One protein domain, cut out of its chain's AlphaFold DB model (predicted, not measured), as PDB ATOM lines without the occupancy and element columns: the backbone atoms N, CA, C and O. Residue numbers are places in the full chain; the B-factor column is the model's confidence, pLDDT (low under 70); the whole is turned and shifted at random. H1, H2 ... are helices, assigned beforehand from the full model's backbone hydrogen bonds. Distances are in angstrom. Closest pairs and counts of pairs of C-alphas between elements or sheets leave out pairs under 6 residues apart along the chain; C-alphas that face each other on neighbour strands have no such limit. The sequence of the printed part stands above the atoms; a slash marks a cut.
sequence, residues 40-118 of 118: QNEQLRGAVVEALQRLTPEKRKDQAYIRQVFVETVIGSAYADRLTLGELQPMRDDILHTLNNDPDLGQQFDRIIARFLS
ATOM      1  N   GLN A  40     174.474 220.333 261.799       59.88
ATOM      2  CA  GLN A  40     173.580 219.469 261.032       59.88
ATOM      3  C   GLN A  40     172.372 219.008 261.862       59.88
ATOM      4  O   GLN A  40     171.259 218.994 261.350       59.88
ATOM      5  N   ASN A  41     172.556 218.705 263.153       66.31
ATOM      6  CA  ASN A  41     171.451 218.345 264.049       66.31
ATOM      7  C   ASN A  41     170.539 219.543 264.345       66.31
ATOM      8  O   ASN A  41     169.322 219.395 264.316       66.31
ATOM      9  N   GLU A  42     171.104 220.725 264.607       70.69
ATOM     10  CA  GLU A  42     170.317 221.939 264.867       70.69
ATOM     11  C   GLU A  42     169.556 222.410 263.625       70.69
ATOM     12  O   GLU A  42     168.380 222.756 263.725       70.69
ATOM     13  N   GLN A  43     170.174 222.346 262.444       74.12
ATOM     14  CA  GLN A  43     169.512 222.671 261.181       74.12
ATOM     15  C   GLN A  43     168.387 221.678 260.862       74.12
ATOM     16  O   GLN A  43     167.294 222.084 260.472       74.12
ATOM     17  N   LEU A  44     168.619 220.383 261.089       76.56
ATOM     18  CA  LEU A  44     167.612 219.343 260.888       76.56
ATOM     19  C   LEU A  44     166.483 219.463 261.924       76.56
ATOM     20  O   LEU A  44     165.315 219.304 261.582       76.56
ATOM     21  N   ARG A  45     166.798 219.855 263.163       79.19
ATOM     22  CA  ARG A  45     165.804 220.197 264.188       79.19
ATOM     23  C   ARG A  45     164.961 221.394 263.780       79.19
ATOM     24  O   ARG A  45     163.742 221.314 263.880       79.19
ATOM     25  N   GLY A  46     165.584 222.459 263.279       81.88
ATOM     26  CA  GLY A  46     164.882 223.621 262.738       81.88
ATOM     27  C   GLY A  46     163.932 223.236 261.605       81.88
ATOM     28  O   GLY A  46     162.754 223.574 261.661       81.88
ATOM     29  N   ALA A  47     164.408 222.445 260.642       83.06
ATOM     30  CA  ALA A  47     163.603 221.970 259.519       83.06
ATOM     31  C   ALA A  47     162.419 221.094 259.969       83.06
ATOM     32  O   ALA A  47     161.299 221.290 259.500       83.06
ATOM     33  N   VAL A  48     162.635 220.167 260.912       84.19
ATOM     34  CA  VAL A  48     161.565 219.311 261.453       84.19
ATOM     35  C   VAL A  48     160.546 220.153 262.217       84.19
ATOM     36  O   VAL A  48     159.345 219.985 262.023       84.19
ATOM     37  N   VAL A  49     160.995 221.067 263.080       84.44
ATOM     38  CA  VAL A  49     160.101 221.942 263.850       84.44
ATOM     39  C   VAL A  49     159.279 222.823 262.914       84.44
ATOM     40  O   VAL A  49     158.070 222.925 263.099       84.44
ATOM     41  N   GLU A  50     159.893 223.406 261.885       85.56
ATOM     42  CA  GLU A  50     159.181 224.197 260.882       85.56
ATOM     43  C   GLU A  50     158.144 223.346 260.132       85.56
ATOM     44  O   GLU A  50     156.986 223.749 259.997       85.56
ATOM     45  N   ALA A  51     158.510 222.130 259.714       84.50
ATOM     46  CA  ALA A  51     157.594 221.210 259.047       84.50
ATOM     47  C   ALA A  51     156.415 220.800 259.951       84.50
ATOM     48  O   ALA A  51     155.268 220.779 259.503       84.50
ATOM     49  N   LEU A  52     156.662 220.554 261.241       82.94
ATOM     50  CA  LEU A  52     155.616 220.257 262.224       82.94
ATOM     51  C   LEU A  52     154.734 221.476 262.532       82.94
ATOM     52  O   LEU A  52     153.530 221.326 262.738       82.94
ATOM     53  N   GLN A  53     155.287 222.692 262.535       83.88
ATOM     54  CA  GLN A  53     154.504 223.922 262.695       83.88
ATOM     55  C   GLN A  53     153.567 224.168 261.507       83.88
ATOM     56  O   GLN A  53     152.472 224.695 261.699       83.88
ATOM     57  N   ARG A  54     153.940 223.724 260.302       84.06
ATOM     58  CA  ARG A  54     153.069 223.768 259.115       84.06
ATOM     59  C   ARG A  54     151.926 222.747 259.159       84.06
ATOM     60  O   ARG A  54     150.970 222.886 258.400       84.06
ATOM     61  N   LEU A  55     151.983 221.744 260.042       82.81
ATOM     62  CA  LEU A  55     150.873 220.811 260.234       82.81
ATOM     63  C   LEU A  55     149.697 221.475 260.954       82.81
ATOM     64  O   LEU A  55     149.874 222.277 261.880       82.81
ATOM     65  N   THR A  56     148.487 221.056 260.577       84.06
ATOM     66  CA  THR A  56     147.259 221.388 261.304       84.06
ATOM     67  C   THR A  56     147.314 220.824 262.731       84.06
ATOM     68  O   THR A  56     147.947 219.790 262.966       84.06
ATOM     69  N   PRO A  57     146.652 221.465 263.712       78.12
ATOM     70  CA  PRO A  57     146.677 221.021 265.109       78.12
ATOM     71  C   PRO A  57     146.164 219.585 265.301       78.12
ATOM     72  O   PRO A  57     146.597 218.905 266.225       78.12
ATOM     73  N   GLU A  58     145.288 219.108 264.417       81.56
ATOM     74  CA  GLU A  58     144.827 217.716 264.385       81.56
ATOM     75  C   GLU A  58     145.957 216.759 263.988       81.56
ATOM     76  O   GLU A  58     146.213 215.780 264.685       81.56
ATOM     77  N   LYS A  59     146.720 217.091 262.939       79.12
ATOM     78  CA  LYS A  59     147.866 216.288 262.488       79.12
ATOM     79  C   LYS A  59     149.050 216.329 263.452       79.12
ATOM     80  O   LYS A  59     149.821 215.382 263.496       79.12
ATOM     81  N   ARG A  60     149.178 217.378 264.273       73.12
ATOM     82  CA  ARG A  60     150.179 217.437 265.358       73.12
ATOM     83  C   ARG A  60     149.855 216.536 266.551       73.12
ATOM     84  O   ARG A  60     150.697 216.393 267.431       73.12
ATOM     85  N   LYS A  61     148.647 215.976 266.623       79.12
ATOM     86  CA  LYS A  61     148.284 214.957 267.622       79.12
ATOM     87  C   LYS A  61     148.430 213.542 267.073       79.12
ATOM     88  O   LYS A  61     148.480 212.594 267.851       79.12
ATOM     89  N   ASP A  62     148.504 213.408 265.754       84.25
ATOM     90  CA  ASP A  62     148.634 212.128 265.085       84.25
ATOM     91  C   ASP A  62     150.108 211.716 264.993       84.25
ATOM     92  O   ASP A  62     150.911 212.316 264.274       84.25
ATOM     93  N   GLN A  63     150.469 210.679 265.747       80.44
ATOM     94  CA  GLN A  63     151.844 210.185 265.785       80.44
ATOM     95  C   GLN A  63     152.309 209.637 264.435       80.44
ATOM     96  O   GLN A  63     153.472 209.814 264.088       80.44
ATOM     97  N   ALA A  64     151.432 209.033 263.628       82.19
ATOM     98  CA  ALA A  64     151.827 208.530 262.315       82.19
ATOM     99  C   ALA A  64     152.228 209.682 261.379       82.19
ATOM    100  O   ALA A  64     153.252 209.589 260.699       82.19
ATOM    101  N   TYR A  65     151.503 210.804 261.416       84.81
ATOM    102  CA  TYR A  65     151.881 212.010 260.674       84.81
ATOM    103  C   TYR A  65     153.175 212.648 261.189       84.81
ATOM    104  O   TYR A  65     154.000 213.075 260.382       84.81
ATOM    105  N   ILE A  66     153.386 212.696 262.507       85.19
ATOM    106  CA  ILE A  66     154.640 213.210 263.083       85.19
ATOM    107  C   ILE A  66     155.825 212.359 262.617       85.19
ATOM    108  O   ILE A  66     156.830 212.905 262.157       85.19
ATOM    109  N   ARG A  67     155.696 211.028 262.684       85.38
ATOM    110  CA  ARG A  67     156.712 210.091 262.192       85.38
ATOM    111  C   ARG A  67     156.989 210.315 260.712       85.38
ATOM    112  O   ARG A  67     158.150 210.418 260.332       85.38
ATOM    113  N   GLN A  68     155.945 210.441 259.896       86.69
ATOM    114  CA  GLN A  68     156.082 210.708 258.467       86.69
ATOM    115  C   GLN A  68     156.875 211.992 258.203       86.69
ATOM    116  O   GLN A  68     157.874 211.947 257.489       86.69
ATOM    117  N   VAL A  69     156.487 213.110 258.818       86.31
ATOM    118  CA  VAL A  69     157.173 214.397 258.629       86.31
ATOM    119  C   VAL A  69     158.625 214.329 259.092       86.31
ATOM    120  O   VAL A  69     159.514 214.858 258.422       86.31
ATOM    121  N   PHE A  70     158.889 213.646 260.205       86.12
ATOM    122  CA  PHE A  70     160.245 213.444 260.697       86.12
ATOM    123  C   PHE A  70     161.096 212.655 259.694       86.12
ATOM    124  O   PHE A  70     162.177 213.105 259.324       86.12
ATOM    125  N   VAL A  71     160.596 211.514 259.211       84.69
ATOM    126  CA  VAL A  71     161.275 210.675 258.212       84.69
ATOM    127  C   VAL A  71     161.532 211.460 256.925       84.69
ATOM    128  O   VAL A  71     162.659 211.461 256.435       84.69
ATOM    129  N   GLU A  72     160.529 212.167 256.400       83.81
ATOM    130  CA  GLU A  72     160.657 212.966 255.174       83.81
ATOM    131  C   GLU A  72     161.712 214.063 255.319       83.81
ATOM    132  O   GLU A  72     162.542 214.245 254.431       83.81
ATOM    133  N   THR A  73     161.737 214.740 256.466       83.25
ATOM    134  CA  THR A  73     162.709 215.805 256.725       83.25
ATOM    135  C   THR A  73     164.119 215.250 256.909       83.25
ATOM    136  O   THR A  73     165.076 215.800 256.368       83.25
ATOM    137  N   VAL A  74     164.267 214.138 257.636       78.94
ATOM    138  CA  VAL A  74     165.563 213.490 257.865       78.94
ATOM    139  C   VAL A  74     166.142 212.956 256.560       78.94
ATOM    140  O   VAL A  74     167.301 213.229 256.259       78.94
ATOM    141  N   ILE A  75     165.355 212.216 255.774       77.50
ATOM    142  CA  ILE A  75     165.818 211.665 254.496       77.50
ATOM    143  C   ILE A  75     166.085 212.802 253.512       77.50
ATOM    144  O   ILE A  75     167.142 212.827 252.888       77.50
ATOM    145  N   GLY A  76     165.170 213.771 253.419       74.31
ATOM    146  CA  GLY A  76     165.332 214.944 252.567       74.31
ATOM    147  C   GLY A  76     166.581 215.746 252.912       74.31
ATOM    148  O   GLY A  76     167.281 216.181 252.012       74.31
ATOM    149  N   SER A  77     166.926 215.886 254.193       75.62
ATOM    150  CA  SER A  77     168.127 216.613 254.605       75.62
ATOM    151  C   SER A  77     169.410 215.787 254.472       75.62
ATOM    152  O   SER A  77     170.445 216.345 254.120       75.62
ATOM    153  N   ALA A  78     169.374 214.482 254.755       71.00
ATOM    154  CA  ALA A  78     170.553 213.613 254.701       71.00
ATOM    155  C   ALA A  78     170.918 213.178 253.274       71.00
ATOM    156  O   ALA A  78     172.080 212.886 252.993       71.00
ATOM    157  N   TYR A  79     169.933 213.131 252.375       69.88
ATOM    158  CA  TYR A  79     170.087 212.606 251.022       69.88
ATOM    159  C   TYR A  79     169.613 213.573 249.930       69.88
ATOM    160  O   TYR A  79     169.494 213.146 248.783       69.88
ATOM    161  N   ALA A  80     169.395 214.858 250.243       67.94
ATOM    162  CA  ALA A  80     168.979 215.893 249.281       67.94
ATOM    163  C   ALA A  80     169.824 215.896 247.995       67.94
ATOM    164  O   ALA A  80     169.291 216.012 246.897       67.94
ATOM    165  N   ASP A  81     171.140 215.720 248.145       66.56
ATOM    166  CA  ASP A  81     172.119 215.708 247.051       66.56
ATOM    167  C   ASP A  81     172.300 214.334 246.383       66.56
ATOM    168  O   ASP A  81     172.986 214.215 245.370       66.56
ATOM    169  N   ARG A  82     171.750 213.263 246.969       64.50
ATOM    170  CA  ARG A  82     172.057 211.873 246.579       64.50
ATOM    171  C   ARG A  82     170.864 211.085 246.061       64.50
ATOM    172  O   ARG A  82     171.069 210.154 245.290       64.50
ATOM    173  N   LEU A  83     169.651 211.414 246.494       64.88
ATOM    174  CA  LEU A  83     168.433 210.721 246.090       64.88
ATOM    175  C   LEU A  83     167.596 211.635 245.204       64.88
ATOM    176  O   LEU A  83     167.288 212.770 245.559       64.88
ATOM    177  N   THR A  84     167.175 211.112 244.055       69.12
ATOM    178  CA  THR A  84     166.119 211.761 243.276       69.12
ATOM    179  C   THR A  84     164.780 211.607 244.000       69.12
ATOM    180  O   THR A  84     164.578 210.664 244.769       69.12
ATOM    181  N   LEU A  85     163.831 212.512 243.738       64.25
ATOM    182  CA  LEU A  85     162.495 212.480 244.351       64.25
ATOM    183  C   LEU A  85     161.799 211.108 244.184       64.25
ATOM    184  O   LEU A  85     161.049 210.687 245.063       64.25
ATOM    185  N   GLY A  86     162.094 210.395 243.089       67.88
ATOM    186  CA  GLY A  86     161.579 209.051 242.808       67.88
ATOM    187  C   GLY A  86     162.159 207.935 243.685       67.88
ATOM    188  O   GLY A  86     161.492 206.925 243.875       67.88
ATOM    189  N   GLU A  87     163.348 208.115 244.265       70.38
ATOM    190  CA  GLU A  87     163.977 207.136 245.171       70.38
ATOM    191  C   GLU A  87     163.702 207.441 246.652       70.38
ATOM    192  O   GLU A  87     163.749 206.556 247.508       70.38
ATOM    193  N   LEU A  88     163.348 208.690 246.961       71.88
ATOM    194  CA  LEU A  88     163.008 209.124 248.314       71.88
ATOM    195  C   LEU A  88     161.673 208.531 248.786       71.88
ATOM    196  O   LEU A  88     161.548 208.099 249.932       71.88
ATOM    197  N   GLN A  89     160.687 208.466 247.888       76.00
ATOM    198  CA  GLN A  89     159.359 207.910 248.162       76.00
ATOM    199  C   GLN A  89     159.377 206.440 248.614       76.00
ATOM    200  O   GLN A  89     158.851 206.167 249.693       76.00
ATOM    201  N   PRO A  90     159.987 205.496 247.869       79.81
ATOM    202  CA  PRO A  90     160.015 204.094 248.277       79.81
ATOM    203  C   PRO A  90     160.814 203.880 249.565       79.81
ATOM    204  O   PRO A  90     160.431 203.049 250.383       79.81
ATOM    205  N   MET A  91     161.882 204.654 249.796       76.94
ATOM    206  CA  MET A  91     162.649 204.573 251.043       76.94
ATOM    207  C   MET A  91     161.827 205.048 252.248       76.94
ATOM    208  O   MET A  91     161.820 204.390 253.288       76.94
ATOM    209  N   ARG A  92     161.101 206.164 252.104       81.81
ATOM    210  CA  ARG A  92     160.168 206.656 253.124       81.81
ATOM    211  C   ARG A  92     159.099 205.610 253.436       81.81
ATOM    212  O   ARG A  92     158.848 205.340 254.607       81.81
ATOM    213  N   ASP A  93     158.477 205.043 252.406       83.94
ATOM    214  CA  ASP A  93     157.410 204.055 252.571       83.94
ATOM    215  C   ASP A  93     157.908 202.785 253.267       83.94
ATOM    216  O   ASP A  93     157.266 202.328 254.205       83.94
ATOM    217  N   ASP A  94     159.083 202.267 252.902       83.88
ATOM    218  CA  ASP A  94     159.680 201.083 253.540       83.88
ATOM    219  C   ASP A  94     159.993 201.330 255.032       83.88
ATOM    220  O   ASP A  94     159.674 200.510 255.900       83.88
ATOM    221  N   ILE A  95     160.515 202.517 255.360       81.50
ATOM    222  CA  ILE A  95     160.767 202.933 256.744       81.50
ATOM    223  C   ILE A  95     159.461 203.033 257.537       81.50
ATOM    224  O   ILE A  95     159.361 202.467 258.625       81.50
ATOM    225  N   LEU A  96     158.448 203.724 257.009       83.75
ATOM    226  CA  LEU A  96     157.157 203.875 257.686       83.75
ATOM    227  C   LEU A  96     156.435 202.537 257.827       83.75
ATOM    228  O   LEU A  96     155.871 202.254 258.883       83.75
ATOM    229  N   HIS A  97     156.501 201.690 256.804       85.44
ATOM    230  CA  HIS A  97     155.980 200.333 256.847       85.44
ATOM    231  C   HIS A  97     156.641 199.544 257.978       85.44
ATOM    232  O   HIS A  97     155.942 198.922 258.773       85.44
ATOM    233  N   THR A  98     157.967 199.622 258.114       82.75
ATOM    234  CA  THR A  98     158.699 198.958 259.202       82.75
ATOM    235  C   THR A  98     158.274 199.491 260.573       82.75
ATOM    236  O   THR A  98     157.968 198.706 261.463       82.75
ATOM    237  N   LEU A  99     158.177 200.814 260.742       81.44
ATOM    238  CA  LEU A  99     157.760 201.447 262.003       81.44
ATOM    239  C   LEU A  99     156.303 201.145 262.396       81.44
ATOM    240  O   LEU A  99     155.959 201.212 263.575       81.44
ATOM    241  N   ASN A 100     155.443 200.857 261.417       81.56
ATOM    242  CA  ASN A 100     154.046 200.489 261.645       81.56
ATOM    243  C   ASN A 100     153.866 198.987 261.907       81.56
ATOM    244  O   ASN A 100     152.950 198.611 262.633       81.56
ATOM    245  N   ASN A 101     154.723 198.135 261.336       83.38
ATOM    246  CA  ASN A 101     154.670 196.683 261.539       83.38
ATOM    247  C   ASN A 101     155.464 196.218 262.768       83.38
ATOM    248  O   ASN A 101     155.165 195.154 263.306       83.38
ATOM    249  N   ASP A 102     156.440 197.002 263.228       82.62
ATOM    250  CA  ASP A 102     157.220 196.724 264.433       82.62
ATOM    251  C   ASP A 102     156.894 197.753 265.537       82.62
ATOM    252  O   ASP A 102     157.401 198.881 265.518       82.62
ATOM    253  N   PRO A 103     156.015 197.410 266.501       78.94
ATOM    254  CA  PRO A 103     155.566 198.353 267.520       78.94
ATOM    255  C   PRO A 103     156.672 198.744 268.509       78.94
ATOM    256  O   PRO A 103     156.625 199.849 269.050       78.94
ATOM    257  N   ASP A 104     157.663 197.878 268.745       81.75
ATOM    258  CA  ASP A 104     158.789 198.177 269.633       81.75
ATOM    259  C   ASP A 104     159.701 199.232 268.998       81.75
ATOM    260  O   ASP A 104     159.977 200.276 269.598       81.75
ATOM    261  N   LEU A 105     160.063 199.030 267.730       79.69
ATOM    262  CA  LEU A 105     160.825 199.992 266.947       79.69
ATOM    263  C   LEU A 105     160.057 201.306 266.778       79.69
ATOM    264  O   LEU A 105     160.647 202.377 266.926       79.69
ATOM    265  N   GLY A 106     158.747 201.242 266.526       80.31
ATOM    266  CA  GLY A 106     157.877 202.414 266.459       80.31
ATOM    267  C   GLY A 106     157.896 203.237 267.752       80.31
ATOM    268  O   GLY A 106     158.066 204.454 267.709       80.31
ATOM    269  N   GLN A 107     157.804 202.587 268.916       82.94
ATOM    270  CA  GLN A 107     157.900 203.277 270.209       82.94
ATOM    271  C   GLN A 107     159.295 203.849 270.475       82.94
ATOM    272  O   GLN A 107     159.419 204.959 271.002       82.94
ATOM    273  N   GLN A 108     160.359 203.115 270.138       82.31
ATOM    274  CA  GLN A 108     161.725 203.631 270.247       82.31
ATOM    275  C   GLN A 108     161.912 204.874 269.374       82.31
ATOM    276  O   GLN A 108     162.515 205.858 269.808       82.31
ATOM    277  N   PHE A 109     161.342 204.855 268.174       83.06
ATOM    278  CA  PHE A 109     161.363 205.969 267.245       83.06
ATOM    279  C   PHE A 109     160.624 207.195 267.791       83.06
ATOM    280  O   PHE A 109     161.193 208.286 267.793       83.06
ATOM    281  N   ASP A 110     159.433 207.030 268.367       83.69
ATOM    282  CA  ASP A 110     158.711 208.141 269.006       83.69
ATOM    283  C   ASP A 110     159.510 208.775 270.145       83.69
ATOM    284  O   ASP A 110     159.533 209.997 270.294       83.69
ATOM    285  N   ARG A 111     160.215 207.963 270.943       84.50
ATOM    286  CA  ARG A 111     161.096 208.476 272.004       84.50
ATOM    287  C   ARG A 111     162.251 209.292 271.431       84.50
ATOM    288  O   ARG A 111     162.637 210.291 272.037       84.50
ATOM    289  N   ILE A 112     162.798 208.885 270.285       82.06
ATOM    290  CA  ILE A 112     163.841 209.642 269.580       82.06
ATOM    291  C   ILE A 112     163.275 210.979 269.101       82.06
ATOM    292  O   ILE A 112     163.876 212.009 269.399       82.06
ATOM    293  N   ILE A 113     162.104 210.987 268.457       82.75
ATOM    294  CA  ILE A 113     161.435 212.224 268.023       82.75
ATOM    295  C   ILE A 113     161.191 213.143 269.222       82.75
ATOM    296  O   ILE A 113     161.586 214.306 269.201       82.75
ATOM    297  N   ALA A 114     160.593 212.628 270.299       82.50
ATOM    298  CA  ALA A 114     160.306 213.409 271.497       82.50
ATOM    299  C   ALA A 114     161.584 214.014 272.099       82.50
ATOM    300  O   ALA A 114     161.607 215.187 272.464       82.50
ATOM    301  N   ARG A 115     162.676 213.243 272.154       79.38
ATOM    302  CA  ARG A 115     163.977 213.708 272.652       79.38
ATOM    303  C   ARG A 115     164.637 214.736 271.737       79.38
ATOM    304  O   ARG A 115     165.359 215.592 272.240       79.38
ATOM    305  N   PHE A 116     164.418 214.626 270.432       76.00
ATOM    306  CA  PHE A 116     164.943 215.537 269.420       76.00
ATOM    307  C   PHE A 116     164.186 216.872 269.398       76.00
ATOM    308  O   PHE A 116     164.771 217.924 269.145       76.00
ATOM    309  N   LEU A 117     162.885 216.846 269.693       73.00
ATOM    310  CA  LEU A 117     162.039 218.037 269.755       73.00
ATOM    311  C   LEU A 117     162.075 218.738 271.121       73.00
ATOM    312  O   LEU A 117     161.886 219.953 271.155       73.00
ATOM    313  N   SER A 118     162.350 218.008 272.209       72.12
ATOM    314  CA  SER A 118     162.465 218.531 273.582       72.12
ATOM    315  C   SER A 118     163.597 219.532 273.779       72.12
ATOM    316  O   SER A 118     163.427 220.361 274.694       72.12
TER     317      SER A 118
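Overview. This is residues 40 to 118 of the 118 residues of an uncharacterized protein of Parendozoicomonas haliclonae (UniProt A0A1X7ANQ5). H2 is the middle of a fanned row of three helices, H1, H2 and H3, and H4 crosses one face. The 79 printed residues hold four named helices, H1 to H4, and no named strand: all helix, mostly crossed packing, compact, radius of gyration of the C-alphas 12.4 A, spans 30 by 28 by 22 A.

Along the chain. Find C-alpha 63 at (151.844, 210.185, 265.785); H2, residues 63 to 79, runs 23.6 A. H1 is 40 to 53, 19.7 A; H3 85 to 101, 24.6 A; H4 103 to 117, 20.8 A, ending at (162.039, 218.037, 269.755).

Arrangement. Hairpin H1 and H2 touch, closest C-alphas Val 48 and Thr 73, 6.0 A, steep tilt of 39 degrees, opposite ways. Hairpin H2 and H3 touch, closest C-alphas Val 71 and Arg 92, 6.6 A, tilt 40 degrees. H4's residues 110 to 113 touch H2's 63 to 70, closest C-alphas Asp 110 and Arg 67, 7.4 A. H3 and H4 touch only at the corner. H1 and H4 only just touch, 3 pairs within 8 A. Every O i to N i+4 pair is within hydrogen-bond range in H1, H2 and H4, 10 of 13 in H3.

Size, cuts and confidence. The farthest C-alphas, Glu 58 and Arg 82, are 33.1 A apart. The printed part has no cut and no long link. Residues 40 to 41 and 79 to 86 are under pLDDT 70.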